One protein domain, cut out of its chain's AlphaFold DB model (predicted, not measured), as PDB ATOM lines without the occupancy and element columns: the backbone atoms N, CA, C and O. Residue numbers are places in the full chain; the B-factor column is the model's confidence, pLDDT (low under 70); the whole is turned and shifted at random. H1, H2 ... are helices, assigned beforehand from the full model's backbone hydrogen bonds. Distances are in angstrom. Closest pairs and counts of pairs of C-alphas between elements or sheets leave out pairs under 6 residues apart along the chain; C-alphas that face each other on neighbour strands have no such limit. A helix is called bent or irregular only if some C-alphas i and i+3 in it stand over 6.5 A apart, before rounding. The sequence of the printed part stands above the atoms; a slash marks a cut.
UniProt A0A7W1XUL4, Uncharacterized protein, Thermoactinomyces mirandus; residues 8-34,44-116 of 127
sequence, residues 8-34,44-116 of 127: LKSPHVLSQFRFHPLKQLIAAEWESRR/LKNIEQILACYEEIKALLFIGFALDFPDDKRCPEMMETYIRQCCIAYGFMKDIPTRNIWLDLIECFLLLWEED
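Overview. This is residues 8 to 34 and 44 to 116 of the 127 residues of an uncharacterized protein of Thermoactinomyces mirandus (UniProt A0A7W1XUL4). Two layers of helices cross each other: H4 and H5 make a helical hairpin, side by side, and over it lie H2 and the two arms of bent H3, H3a and H3b. Short H1 packs on H4 near that helix's last residues. The printed part has 100 residues with five named helices, H1 to H5 in order, and no named strand; the class is all helix. It is compact, with a radius of gyration of the C-alphas of 13.0 A and spans of 39 by 31 by 20 A.

Arrangement. Start at H1, residues 11 to 18; it is close to but not clearly touching H2, residues 21 to 34, with closest C-alphas Phe 17 and Lys 23 at 7.1 A. H3, residues 47 to 68, was assigned as one helix by its hydrogen bonds but is bent, with C-alphas 56 and 59 7.4 A apart; its arms H3a, residues 47 to 56, and H3b, residues 59 to 68, stand at a steep tilt of 65 degrees. H2 touches H3b with residues 22 to 26 alone, closest at the C-alphas of Ile 26 and Leu 60, 6.3 A. Go on to H4, residues 76 to 92, and H5, residues 96 to 114: this hairpin has a shallow tilt of 17 degrees, opposite ways, closest at the C-alphas of Cys 87 and Arg 99, 5.0 A. H5 touches H2 with residues 98 to 105 alone, closest at the C-alphas of Ile 101 and Ala 27, 6.1 A. In H1, H2, H3a, H3b, H4 and H5 every O i to N i+4 pair is within hydrogen-bond range.

Along the chain. Find C-alpha 11 at (207.766, 194.607, 207.918), where H1 begins. H2 is 19.9 A long, H4 24.4 A, and H5 26.7 A, ending at C-alpha 114, (185.130, 219.816, 201.161).

Size, cuts and confidence. The C-alphas farthest apart, of Pro 11 and Glu 48, are 38.8 A apart. Residues 35 to 43 are not printed; look across the cut from C-alpha 34 to C-alpha 44, 11.1 A. Of the links printed whole, none is long. Residues 44 to 45 have pLDDT under 70.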
ATOM      1  N   LEU A   8     205.964 201.839 203.532       88.06
ATOM      2  CA  LEU A   8     204.774 201.213 204.123       88.06
ATOM      3  C   LEU A   8     204.682 199.702 203.865       88.06
ATOM      4  O   LEU A   8     203.938 199.020 204.557       88.06
ATOM      5  N   LYS A   9     205.431 199.149 202.904       87.06
ATOM      6  CA  LYS A   9     205.523 197.691 202.692       87.06
ATOM      7  C   LYS A   9     206.529 197.009 203.621       87.06
ATOM      8  O   LYS A   9     206.552 195.781 203.683       87.06
ATOM      9  N   SER A  10     207.387 197.772 204.297       90.81
ATOM     10  CA  SER A  10     208.438 197.226 205.151       90.81
ATOM     11  C   SER A  10     207.835 196.540 206.383       90.81
ATOM     12  O   SER A  10     207.034 197.162 207.082       90.81
ATOM     13  N   PRO A  11     208.247 195.303 206.724       85.31
ATOM     14  CA  PRO A  11     207.766 194.607 207.918       85.31
ATOM     15  C   PRO A  11     207.945 195.407 209.212       85.31
ATOM     16  O   PRO A  11     207.089 195.347 210.093       85.31
ATOM     17  N   HIS A  12     209.027 196.188 209.316       87.19
ATOM     18  CA  HIS A  12     209.269 197.043 210.476       87.19
ATOM     19  C   HIS A  12     208.189 198.125 210.602       87.19
ATOM     20  O   HIS A  12     207.557 198.233 211.650       87.19
ATOM     21  N   VAL A  13     207.907 198.850 209.516       87.19
ATOM     22  CA  VAL A  13     206.860 199.881 209.482       87.19
ATOM     23  C   VAL A  13     205.492 199.254 209.746       87.19
ATOM     24  O   VAL A  13     204.759 199.712 210.616       87.19
ATOM     25  N   LEU A  14     205.169 198.132 209.101       87.12
ATOM     26  CA  LEU A  14     203.901 197.433 209.329       87.12
ATOM     27  C   LEU A  14     203.709 197.007 210.788       87.12
ATOM     28  O   LEU A  14     202.600 197.107 211.307       87.12
ATOM     29  N   SER A  15     204.774 196.569 211.467       83.88
ATOM     30  CA  SER A  15     204.698 196.224 212.890       83.88
ATOM     31  C   SER A  15     204.354 197.434 213.760       83.88
ATOM     32  O   SER A  15     203.523 197.313 214.660       83.88
ATOM     33  N   GLN A  16     204.905 198.610 213.442       85.94
ATOM     34  CA  GLN A  16     204.583 199.848 214.148       85.94
ATOM     35  C   GLN A  16     203.113 200.218 213.978       85.94
ATOM     36  O   GLN A  16     202.504 200.638 214.947       85.94
ATOM     37  N   PHE A  17     202.515 200.017 212.799       87.44
ATOM     38  CA  PHE A  17     201.078 200.243 212.606       87.44
ATOM     39  C   PHE A  17     200.228 199.200 213.337       87.44
ATOM     40  O   PHE A  17     199.307 199.564 214.067       87.44
ATOM     41  N   ARG A  18     200.547 197.910 213.171       79.75
ATOM     42  CA  ARG A  18     199.761 196.793 213.718       79.75
ATOM     43  C   ARG A  18     199.638 196.849 215.232       79.75
ATOM     44  O   ARG A  18     198.563 196.612 215.772       79.75
ATOM     45  N   PHE A  19     200.758 197.106 215.900       82.56
ATOM     46  CA  PHE A  19     200.855 197.029 217.351       82.56
ATOM     47  C   PHE A  19     200.698 198.393 218.025       82.56
ATOM     48  O   PHE A  19     200.871 198.480 219.237       82.56
ATOM     49  N   HIS A  20     200.344 199.448 217.278       88.00
ATOM     50  CA  HIS A  20     200.076 200.749 217.878       88.00
ATOM     51  C   HIS A  20     198.714 200.736 218.588       88.00
ATOM     52  O   HIS A  20     197.678 200.742 217.910       88.00
ATOM     53  N   PRO A  21     198.662 200.790 219.932       89.69
ATOM     54  CA  PRO A  21     197.401 200.682 220.665       89.69
ATOM     55  C   PRO A  21     196.428 201.804 220.290       89.69
ATOM     56  O   PRO A  21     195.235 201.567 220.140       89.69
ATOM     57  N   LEU A  22     196.942 203.013 220.039       93.50
ATOM     58  CA  LEU A  22     196.098 204.144 219.664       93.50
ATOM     59  C   LEU A  22     195.448 203.988 218.280       93.50
ATOM     60  O   LEU A  22     194.307 204.396 218.110       93.50
ATOM     61  N   LYS A  23     196.120 203.362 217.300       94.44
ATOM     62  CA  LYS A  23     195.533 203.154 215.962       94.44
ATOM     63  C   LYS A  23     194.401 202.124 216.022       94.44
ATOM     64  O   LYS A  23     193.386 202.285 215.352       94.44
ATOM     65  N   GLN A  24     194.556 201.100 216.860       92.56
ATOM     66  CA  GLN A  24     193.499 200.125 217.142       92.56
ATOM     67  C   GLN A  24     192.319 200.776 217.877       92.56
ATOM     68  O   GLN A  24     191.171 200.535 217.520       92.56
ATOM     69  N   LEU A  25     192.599 201.648 218.852       94.81
ATOM     70  CA  LEU A  25     191.571 202.390 219.581       94.81
ATOM     71  C   LEU A  25     190.778 203.327 218.662       94.81
ATOM     72  O   LEU A  25     189.556 203.284 218.689       94.81
ATOM     73  N   ILE A  26     191.448 204.117 217.813       96.12
ATOM     74  CA  ILE A  26     190.781 204.990 216.828       96.12
ATOM     75  C   ILE A  26     189.849 204.170 215.932       96.12
ATOM     76  O   ILE A  26     188.692 204.542 215.749       96.12
ATOM     77  N   ALA A  27     190.334 203.043 215.401       93.75
ATOM     78  CA  ALA A  27     189.535 202.185 214.538       93.75
ATOM     79  C   ALA A  27     188.307 201.611 215.267       93.75
ATOM     80  O   ALA A  27     187.202 201.645 214.729       93.75
ATOM     81  N   ALA A  28     188.481 201.128 216.499       92.94
ATOM     82  CA  ALA A  28     187.388 200.590 217.307       92.94
ATOM     83  C   ALA A  28     186.345 201.663 217.667       92.94
ATOM     84  O   ALA A  28     185.143 201.421 217.553       92.94
ATOM     85  N   GLU A  29     186.796 202.856 218.056       94.31
ATOM     86  CA  GLU A  29     185.927 203.990 218.380       94.31
ATOM     87  C   GLU A  29     185.128 204.448 217.159       94.31
ATOM     88  O   GLU A  29     183.908 204.604 217.248       94.31
ATOM     89  N   TRP A  30     185.792 204.592 216.007       93.31
ATOM     90  CA  TRP A  30     185.140 204.938 214.747       93.31
ATOM     91  C   TRP A  30     184.101 203.888 214.343       93.31
ATOM     92  O   TRP A  30     182.946 204.234 214.106       93.31
ATOM     93  N   GLU A  31     184.471 202.601 214.345       90.81
ATOM     94  CA  GLU A  31     183.556 201.493 214.045       90.81
ATOM     95  C   GLU A  31     182.331 201.496 214.971       90.81
ATOM     96  O   GLU A  31     181.208 201.296 214.503       90.81
ATOM     97  N   SER A  32     182.520 201.741 216.273       89.31
ATOM     98  CA  SER A  32     181.423 201.721 217.247       89.31
ATOM     99  C   SER A  32     180.374 202.804 216.973       89.31
ATOM    100  O   SER A  32     179.172 202.542 217.078       89.31
ATOM    101  N   ARG A  33     180.818 203.997 216.559       86.38
ATOM    102  CA  ARG A  33     179.944 205.138 216.262       86.38
ATOM    103  C   ARG A  33     179.332 205.055 214.881       86.38
ATOM    104  O   ARG A  33     178.160 205.385 214.704       86.38
ATOM    105  N   ARG A  34     180.107 204.565 213.914       84.81
ATOM    106  CA  ARG A  34     179.669 204.431 212.529       84.81
ATOM    107  C   ARG A  34     178.893 203.133 212.258       84.81
ATOM    108  O   ARG A  34     178.347 202.967 211.175       84.81
ATOM    109  N   LEU A  44     176.990 208.657 203.120       67.25
ATOM    110  CA  LEU A  44     177.673 209.956 203.123       67.25
ATOM    111  C   LEU A  44     176.700 211.158 203.070       67.25
ATOM    112  O   LEU A  44     177.120 212.304 203.129       67.25
ATOM    113  N   LYS A  45     175.389 210.910 202.973       68.06
ATOM    114  CA  LYS A  45     174.330 211.921 202.914       68.06
ATOM    115  C   LYS A  45     173.996 212.562 204.262       68.06
ATOM    116  O   LYS A  45     173.358 213.608 204.263       68.06
ATOM    117  N   ASN A  46     174.383 211.966 205.393       84.81
ATOM    118  CA  ASN A  46     174.146 212.564 206.711       84.81
ATOM    119  C   ASN A  46     175.414 213.242 207.253       84.81
ATOM    120  O   ASN A  46     176.088 212.716 208.139       84.81
ATOM    121  N   ILE A  47     175.731 214.412 206.694       90.25
ATOM    122  CA  ILE A  47     176.923 215.199 207.041       90.25
ATOM    123  C   ILE A  47     176.941 215.577 208.531       90.25
ATOM    124  O   ILE A  47     177.985 215.474 209.171       90.25
ATOM    125  N   GLU A  48     175.796 215.933 209.122       89.38
ATOM    126  CA  GLU A  48     175.705 216.279 210.550       89.38
ATOM    127  C   GLU A  48     176.100 215.101 211.451       89.38
ATOM    128  O   GLU A  48     176.860 215.262 212.407       89.38
ATOM    129  N   GLN A  49     175.638 213.892 211.121       88.94
ATOM    130  CA  GLN A  49     176.024 212.683 211.846       88.94
ATOM    131  C   GLN A  49     177.507 212.347 211.647       88.94
ATOM    132  O   GLN A  49     178.157 211.883 212.586       88.94
ATOM    133  N   ILE A  50     178.049 212.572 210.446       91.94
ATOM    134  CA  ILE A  50     179.476 212.382 210.158       91.94
ATOM    135  C   ILE A  50     180.317 213.327 211.014       91.94
ATOM    136  O   ILE A  50     181.250 212.871 211.674       91.94
ATOM    137  N   LEU A  51     179.949 214.610 211.055       94.25
ATOM    138  CA  LEU A  51     180.618 215.614 211.872       94.25
ATOM    139  C   LEU A  51     180.559 215.248 213.358       94.25
ATOM    140  O   LEU A  51     181.584 215.289 214.031       94.25
ATOM    141  N   ALA A  52     179.397 214.818 213.859       92.50
ATOM    142  CA  ALA A  52     179.255 214.376 215.245       92.50
ATOM    143  C   ALA A  52     180.182 213.188 215.564       92.50
ATOM    144  O   ALA A  52     180.920 213.227 216.546       92.50
ATOM    145  N   CYS A  53     180.221 212.168 214.699       93.00
ATOM    146  CA  CYS A  53     181.122 211.026 214.878       93.00
ATOM    147  C   CYS A  53     182.599 211.448 214.852       93.00
ATOM    148  O   CYS A  53     183.391 210.946 215.649       93.00
ATOM    149  N   TYR A  54     182.966 212.352 213.936       95.50
ATOM    150  CA  TYR A  54     184.322 212.880 213.818       95.50
ATOM    151  C   TYR A  54     184.740 213.642 215.072       95.50
ATOM    152  O   TYR A  54     185.783 213.326 215.637       95.50
ATOM    153  N   GLU A  55     183.921 214.580 215.554       95.19
ATOM    154  CA  GLU A  55     184.214 215.368 216.756       95.19
ATOM    155  C   GLU A  55     184.470 214.482 217.980       95.19
ATOM    156  O   GLU A  55     185.368 214.760 218.776       95.19
ATOM    157  N   GLU A  56     183.753 213.366 218.100       94.38
ATOM    158  CA  GLU A  56     183.943 212.442 219.212       94.38
ATOM    159  C   GLU A  56     185.260 211.643 219.157       94.38
ATOM    160  O   GLU A  56     185.779 211.254 220.205       94.38
ATOM    161  N   ILE A  57     185.837 211.412 217.969       95.38
ATOM    162  CA  ILE A  57     187.138 210.727 217.820       95.38
ATOM    163  C   ILE A  57     188.305 211.681 217.536       95.38
ATOM    164  O   ILE A  57     189.467 211.263 217.564       95.38
ATOM    165  N   LYS A  58     188.020 212.959 217.272       95.81
ATOM    166  CA  LYS A  58     188.979 213.974 216.820       95.81
ATOM    167  C   LYS A  58     190.209 214.056 217.719       95.81
ATOM    168  O   LYS A  58     191.338 214.035 217.236       95.81
ATOM    169  N   ALA A  59     190.005 214.062 219.035       96.44
ATOM    170  CA  ALA A  59     191.100 214.106 220.000       96.44
ATOM    171  C   ALA A  59     192.056 212.906 219.858       96.44
ATOM    172  O   ALA A  59     193.273 213.074 219.909       96.44
ATOM    173  N   LEU A  60     191.525 211.702 219.620       97.19
ATOM    174  CA  LEU A  60     192.340 210.503 219.414       97.19
ATOM    175  C   LEU A  60     193.121 210.580 218.100       97.19
ATOM    176  O   LEU A  60     194.305 210.236 218.081       97.19
ATOM    177  N   LEU A  61     192.492 211.070 217.027       96.81
ATOM    178  CA  LEU A  61     193.174 211.314 215.754       96.81
ATOM    179  C   LEU A  61     194.325 212.295 215.917       96.81
ATOM    180  O   LEU A  61     195.413 212.044 215.412       96.81
ATOM    181  N   PHE A  62     194.109 213.372 216.664       96.56
ATOM    182  CA  PHE A  62     195.111 214.404 216.894       96.56
ATOM    183  C   PHE A  62     196.303 213.884 217.698       96.56
ATOM    184  O   PHE A  62     197.444 214.191 217.356       96.56
ATOM    185  N   ILE A  63     196.059 213.065 218.725       96.06
ATOM    186  CA  ILE A  63     197.131 212.402 219.480       96.06
ATOM    187  C   ILE A  63     197.888 211.427 218.567       96.06
ATOM    188  O   ILE A  63     199.114 211.410 218.574       96.06
ATOM    189  N   GLY A  64     197.177 210.634 217.760       94.62
ATOM    190  CA  GLY A  64     197.796 209.677 216.841       94.62
ATOM    191  C   GLY A  64     198.651 210.350 215.775       94.62
ATOM    192  O   GLY A  64     199.775 209.920 215.533       94.62
ATOM    193  N   PHE A  65     198.153 211.453 215.219       95.38
ATOM    194  CA  PHE A  65     198.895 212.305 214.304       95.38
ATOM    195  C   PHE A  65     200.180 212.828 214.952       95.38
ATOM    196  O   PHE A  65     201.253 212.620 214.403       95.38
ATOM    197  N   ALA A  66     200.097 213.430 216.144       94.31
ATOM    198  CA  ALA A  66     201.260 214.007 216.822       94.31
ATOM    199  C   ALA A  66     202.344 212.969 217.176       94.31
ATOM    200  O   ALA A  66     203.515 213.320 217.289       94.31
ATOM    201  N   LEU A  67     201.979 211.694 217.345       91.88
ATOM    202  CA  LEU A  67     202.949 210.619 217.578       91.88
ATOM    203  C   LEU A  67     203.721 210.234 216.309       91.88
ATOM    204  O   LEU A  67     204.924 209.990 216.382       91.88
ATOM    205  N   ASP A  68     203.047 210.178 215.160       89.38
ATOM    206  CA  ASP A  68     203.664 209.789 213.884       89.38
ATOM    207  C   ASP A  68     204.321 210.992 213.161       89.38
ATOM    208  O   ASP A  68     205.264 210.836 212.376       89.38
ATOM    209  N   PHE A  69     203.840 212.203 213.446       90.81
ATOM    210  CA  PHE A  69     204.215 213.465 212.810       90.81
ATOM    211  C   PHE A  69     204.482 214.572 213.855       90.81
ATOM    212  O   PHE A  69     203.801 215.597 213.854       90.81
ATOM    213  N   PRO A  70     205.456 214.393 214.768       91.62
ATOM    214  CA  PRO A  70     205.656 215.293 215.912       91.62
ATOM    215  C   PRO A  70     206.050 216.726 215.533       91.62
ATOM    216  O   PRO A  70     205.757 217.655 216.282       91.62
ATOM    217  N   ASP A  71     206.699 216.900 214.380       92.06
ATOM    218  CA  ASP A  71     207.212 218.192 213.908       92.06
ATOM    219  C   ASP A  71     206.319 218.838 212.834       92.06
ATOM    220  O   ASP A  71     206.593 219.952 212.384       92.06
ATOM    221  N   ASP A  72     205.271 218.142 212.384       92.31
ATOM    222  CA  ASP A  72     204.429 218.604 211.284       92.31
ATOM    223  C   ASP A  72     203.186 219.346 211.805       92.31
ATOM    224  O   ASP A  72     202.612 219.020 212.848       92.31
ATOM    225  N   LYS A  73     202.726 220.345 211.043       91.50
ATOM    226  CA  LYS A  73     201.476 221.053 211.345       91.50
ATOM    227  C   LYS A  73     200.271 220.137 211.153       91.50
ATOM    228  O   LYS A  73     200.198 219.376 210.188       91.50
ATOM    229  N   ARG A  74     199.273 220.279 212.029       94.50
ATOM    230  CA  ARG A  74     198.016 219.520 211.974       94.50
ATOM    231  C   ARG A  74     197.023 220.177 211.011       94.50
ATOM    232  O   ARG A  74     195.928 220.558 211.416       94.50
ATOM    233  N   CYS A  75     197.415 220.341 209.753       95.81
ATOM    234  CA  CYS A  75     196.527 220.827 208.697       95.81
ATOM    235  C   CYS A  75     195.771 219.659 208.029       95.81
ATOM    236  O   CYS A  75     196.170 218.494 208.196       95.81
ATOM    237  N   PRO A  76     194.687 219.931 207.281       96.31
ATOM    238  CA  PRO A  76     193.900 218.883 206.645       96.31
ATOM    239  C   PRO A  76     194.701 217.954 205.721       96.31
ATOM    240  O   PRO A  76     194.523 216.741 205.788       96.31
ATOM    241  N   GLU A  77     195.649 218.481 204.943       96.12
ATOM    242  CA  GLU A  77     196.511 217.713 204.032       96.12
ATOM    243  C   GLU A  77     197.366 216.680 204.781       96.12
ATOM    244  O   GLU A  77     197.563 215.537 204.346       96.12
ATOM    245  N   MET A  78     197.900 217.082 205.935       96.31
ATOM    246  CA  MET A  78     198.743 216.220 206.758       96.31
ATOM    247  C   MET A  78     197.908 215.187 207.512       96.31
ATOM    248  O   MET A  78     198.318 214.028 207.624       96.31
ATOM    249  N   MET A  79     196.708 215.561 207.959       97.00
ATOM    250  CA  MET A  79     195.754 214.621 208.543       97.00
ATOM    251  C   MET A  79     195.284 213.590 207.508       97.00
ATOM    252  O   MET A  79     195.279 212.392 207.791       97.00
ATOM    253  N   GLU A  80     194.982 214.026 206.283       96.81
ATOM    254  CA  GLU A  80     194.658 213.141 205.166       96.81
ATOM    255  C   GLU A  80     195.799 212.146 204.922       96.81
ATOM    256  O   GLU A  80     195.574 210.937 204.828       96.81
ATOM    257  N   THR A  81     197.039 212.641 204.886       95.75
ATOM    258  CA  THR A  81     198.237 211.811 204.720       95.75
ATOM    259  C   THR A  81     198.331 210.751 205.818       95.75
ATOM    260  O   THR A  81     198.504 209.571 205.507       95.75
ATOM    261  N   TYR A  82     198.168 211.132 207.086       96.12
ATOM    262  CA  TYR A  82     198.193 210.206 208.221       96.12
ATOM    263  C   TYR A  82     197.132 209.102 208.096       96.12
ATOM    264  O   TYR A  82     197.463 207.911 208.127       96.12
ATOM    265  N   ILE A  83     195.868 209.474 207.878       96.88
ATOM    266  CA  ILE A  83     194.754 208.520 207.771       96.88
ATOM    267  C   ILE A  83     194.964 207.599 206.554       96.88
ATOM    268  O   ILE A  83     194.815 206.377 206.650       96.88
ATOM    269  N   ARG A  84     195.408 208.145 205.413       95.75
ATOM    270  CA  ARG A  84     195.698 207.380 204.188       95.75
ATOM    271  C   ARG A  84     196.834 206.374 204.387       95.75
ATOM    272  O   ARG A  84     196.753 205.255 203.870       95.75
ATOM    273  N   GLN A  85     197.872 206.721 205.146       95.00
ATOM    274  CA  GLN A  85     198.950 205.786 205.482       95.00
ATOM    275  C   GLN A  85     198.451 204.620 206.338       95.00
ATOM    276  O   GLN A  85     198.839 203.480 206.071       95.00
ATOM    277  N   CYS A  86     197.529 204.866 207.276       95.19
ATOM    278  CA  CYS A  86     196.851 203.797 208.009       95.19
ATOM    279  C   CYS A  86     196.111 202.849 207.051       95.19
ATOM    280  O   CYS A  86     196.346 201.639 207.100       95.19
ATOM    281  N   CYS A  87     195.302 203.369 206.117       93.25
ATOM    282  CA  CYS A  87     194.598 202.552 205.115       93.25
ATOM    283  C   CYS A  87     195.552 201.635 204.332       93.25
ATOM    284  O   CYS A  87     195.285 200.444 204.141       93.25
ATOM    285  N   ILE A  88     196.671 202.197 203.865       93.00
ATOM    286  CA  ILE A  88     197.668 201.480 203.064       93.00
ATOM    287  C   ILE A  88     198.361 200.400 203.900       93.00
ATOM    288  O   ILE A  88     198.462 199.256 203.450       93.00
ATOM    289  N   ALA A  89     198.797 200.732 205.118       94.19
ATOM    290  CA  ALA A  89     199.472 199.796 206.009       94.19
ATOM    291  C   ALA A  89     198.576 198.589 206.342       94.19
ATOM    292  O   ALA A  89     198.995 197.445 206.151       94.19
ATOM    293  N   TYR A  90     197.318 198.813 206.748       93.69
ATOM    294  CA  TYR A  90     196.360 197.722 206.999       93.69
ATOM    295  C   TYR A  90     196.033 196.918 205.734       93.69
ATOM    296  O   TYR A  90     195.877 195.697 205.802       93.69
ATOM    297  N   GLY A  91     196.051 197.557 204.559       92.44
ATOM    298  CA  GLY A  91     195.978 196.863 203.274       92.44
ATOM    299  C   GLY A  91     197.141 195.901 203.032       92.44
ATOM    300  O   GLY A  91     196.910 194.747 202.665       92.44
ATOM    301  N   PHE A  92     198.382 196.319 203.285       94.00
ATOM    302  CA  PHE A  92     199.548 195.437 203.151       94.00
ATOM    303  C   PHE A  92     199.581 194.318 204.197       94.00
ATOM    304  O   PHE A  92     200.058 193.223 203.898       94.00
ATOM    305  N   MET A  93     199.014 194.544 205.384       93.00
ATOM    306  CA  MET A  93     198.842 193.513 206.413       93.00
ATOM    307  C   MET A  93     197.731 192.502 206.100       93.00
ATOM    308  O   MET A  93     197.620 191.497 206.804       93.00
ATOM    309  N   LYS A  94     196.927 192.741 205.053       91.06
ATOM    310  CA  LYS A  94     195.703 191.988 204.730       91.06
ATOM    311  C   LYS A  94     194.642 192.038 205.839       91.06
ATOM    312  O   LYS A  94     193.765 191.176 205.887       91.06
ATOM    313  N   ASP A  95     194.689 193.053 206.697       90.94
ATOM    314  CA  ASP A  95     193.655 193.320 207.696       90.94
ATOM    315  C   ASP A  95     192.536 194.146 207.048       90.94
ATOM    316  O   ASP A  95     192.464 195.371 207.163       90.94
ATOM    317  N   ILE A  96     191.706 193.457 206.261       89.25
ATOM    318  CA  ILE A  96     190.626 194.074 205.482       89.25
ATOM    319  C   ILE A  96     189.577 194.766 206.369       89.25
ATOM    320  O   ILE A  96     189.195 195.882 206.013       89.25
ATOM    321  N   PRO A  97     189.127 194.183 207.502       89.94
ATOM    322  CA  PRO A  97     188.187 194.856 208.395       89.94
ATOM    323  C   PRO A  97     188.715 196.207 208.881       89.94
ATOM    324  O   PRO A  97     188.070 197.229 208.650       89.94
ATOM    325  N   THR A  98     189.924 196.239 209.448       90.81
ATOM    326  CA  THR A  98     190.514 197.484 209.958       90.81
ATOM    327  C   THR A  98     190.788 198.469 208.829       90.81
ATOM    328  O   THR A  98     190.460 199.647 208.949       90.81
ATOM    329  N   ARG A  99     191.308 198.008 207.683       92.31
ATOM    330  CA  ARG A  99     191.493 198.855 206.493       92.31
ATOM    331  C   ARG A  99     190.201 199.571 206.097       92.31
ATOM    332  O   ARG A  99     190.258 200.750 205.767       92.31
ATOM    333  N   ASN A 100     189.070 198.871 206.081       90.88
ATOM    334  CA  ASN A 100     187.804 199.451 205.638       90.88
ATOM    335  C   ASN A 100     187.276 200.508 206.617       90.88
ATOM    336  O   ASN A 100     186.702 201.492 206.172       90.88
ATOM    337  N   ILE A 101     187.534 200.351 207.918       92.38
ATOM    338  CA  ILE A 101     187.237 201.376 208.930       92.38
ATOM    339  C   ILE A 101     188.029 202.658 208.634       92.38
ATOM    340  O   ILE A 101     187.458 203.742 208.593       92.38
ATOM    341  N   TRP A 102     189.334 202.539 208.368       94.19
ATOM    342  CA  TRP A 102     190.168 203.694 208.014       94.19
ATOM    343  C   TRP A 102     189.781 204.320 206.665       94.19
ATOM    344  O   TRP A 102     189.904 205.532 206.504       94.19
ATOM    345  N   LEU A 103     189.296 203.518 205.706       92.88
ATOM    346  CA  LEU A 103     188.773 204.023 204.431       92.88
ATOM    347  C   LEU A 103     187.488 204.839 204.611       92.88
ATOM    348  O   LEU A 103     187.392 205.935 204.075       92.88
ATOM    349  N   ASP A 104     186.539 204.344 205.406       92.19
ATOM    350  CA  ASP A 104     185.326 205.097 205.741       92.19
ATOM    351  C   ASP A 104     185.671 206.412 206.457       92.19
ATOM    352  O   ASP A 104     185.117 207.465 206.146       92.19
ATOM    353  N   LEU A 105     186.650 206.364 207.365       94.50
ATOM    354  CA  LEU A 105     187.141 207.546 208.061       94.50
ATOM    355  C   LEU A 105     187.735 208.591 207.109       94.50
ATOM    356  O   LEU A 105     187.398 209.766 207.242       94.50
ATOM    357  N   ILE A 106     188.604 208.204 206.166       95.50
ATOM    358  CA  ILE A 106     189.195 209.184 205.241       95.50
ATOM    359  C   ILE A 106     188.147 209.780 204.303       95.50
ATOM    360  O   ILE A 106     188.181 210.979 204.062       95.50
ATOM    361  N   GLU A 107     187.195 208.985 203.811       93.31
ATOM    362  CA  GLU A 107     186.116 209.491 202.954       93.31
ATOM    363  C   GLU A 107     185.235 210.497 203.706       93.31
ATOM    364  O   GLU A 107     184.929 211.566 203.186       93.31
ATOM    365  N   CYS A 108     184.897 210.202 204.964       94.06
ATOM    366  CA  CYS A 108     184.165 211.126 205.825       94.06
ATOM    367  C   CYS A 108     184.962 212.396 206.137       94.06
ATOM    368  O   CYS A 108     184.405 213.488 206.113       94.06
ATOM    369  N   PHE A 109     186.258 212.265 206.424       96.44
ATOM    370  CA  PHE A 109     187.133 213.405 206.681       96.44
ATOM    371  C   PHE A 109     187.218 214.340 205.468       96.44
ATOM    372  O   PHE A 109     187.078 215.549 205.624       96.44
ATOM    373  N   LEU A 110     187.399 213.779 204.267       95.94
ATOM    374  CA  LEU A 110     187.440 214.544 203.020       95.94
ATOM    375  C   LEU A 110     186.117 215.264 202.762       95.94
ATOM    376  O   LEU A 110     186.143 216.443 202.440       95.94
ATOM    377  N   LEU A 111     184.976 214.609 202.996       94.94
ATOM    378  CA  LEU A 111     183.669 215.258 202.885       94.94
ATOM    379  C   LEU A 111     183.533 216.445 203.851       94.94
ATOM    380  O   LEU A 111     183.104 217.518 203.450       94.94
ATOM    381  N   LEU A 112     183.923 216.282 205.121       96.31
ATOM    382  CA  LEU A 112     183.884 217.386 206.091       96.31
ATOM    383  C   LEU A 112     184.811 218.540 205.699       96.31
ATOM    384  O   LEU A 112     184.513 219.693 206.007       96.31
ATOM    385  N   TRP A 113     185.936 218.235 205.056       96.00
ATOM    386  CA  TRP A 113     186.862 219.244 204.562       96.00
ATOM    387  C   TRP A 113     186.301 219.981 203.341       96.00
ATOM    388  O   TRP A 113     186.320 221.208 203.316       96.00
ATOM    389  N   GLU A 114     185.761 219.253 202.363       95.31
ATOM    390  CA  GLU A 114     185.130 219.816 201.161       95.31
ATOM    391  C   GLU A 114     183.952 220.741 201.505       95.31
ATOM    392  O   GLU A 114     183.761 221.764 200.849       95.31
ATOM    393  N   GLU A 115     183.208 220.417 202.563       95.19
ATOM    394  CA  GLU A 115     182.060 221.189 203.056       95.19
ATOM    395  C   GLU A 115     182.441 222.311 204.050       95.19
ATOM    396  O   GLU A 115     181.560 222.936 204.637       95.19
ATOM    397  N   ASP A 116     183.739 222.573 204.261       95.31
ATOM    398  CA  ASP A 116     184.263 223.610 205.173       95.31
ATOM    399  C   ASP A 116     183.762 223.475 206.630       95.31
ATOM    400  O   ASP A 116     183.523 224.446 207.351       95.31
TER     401      ASP A 116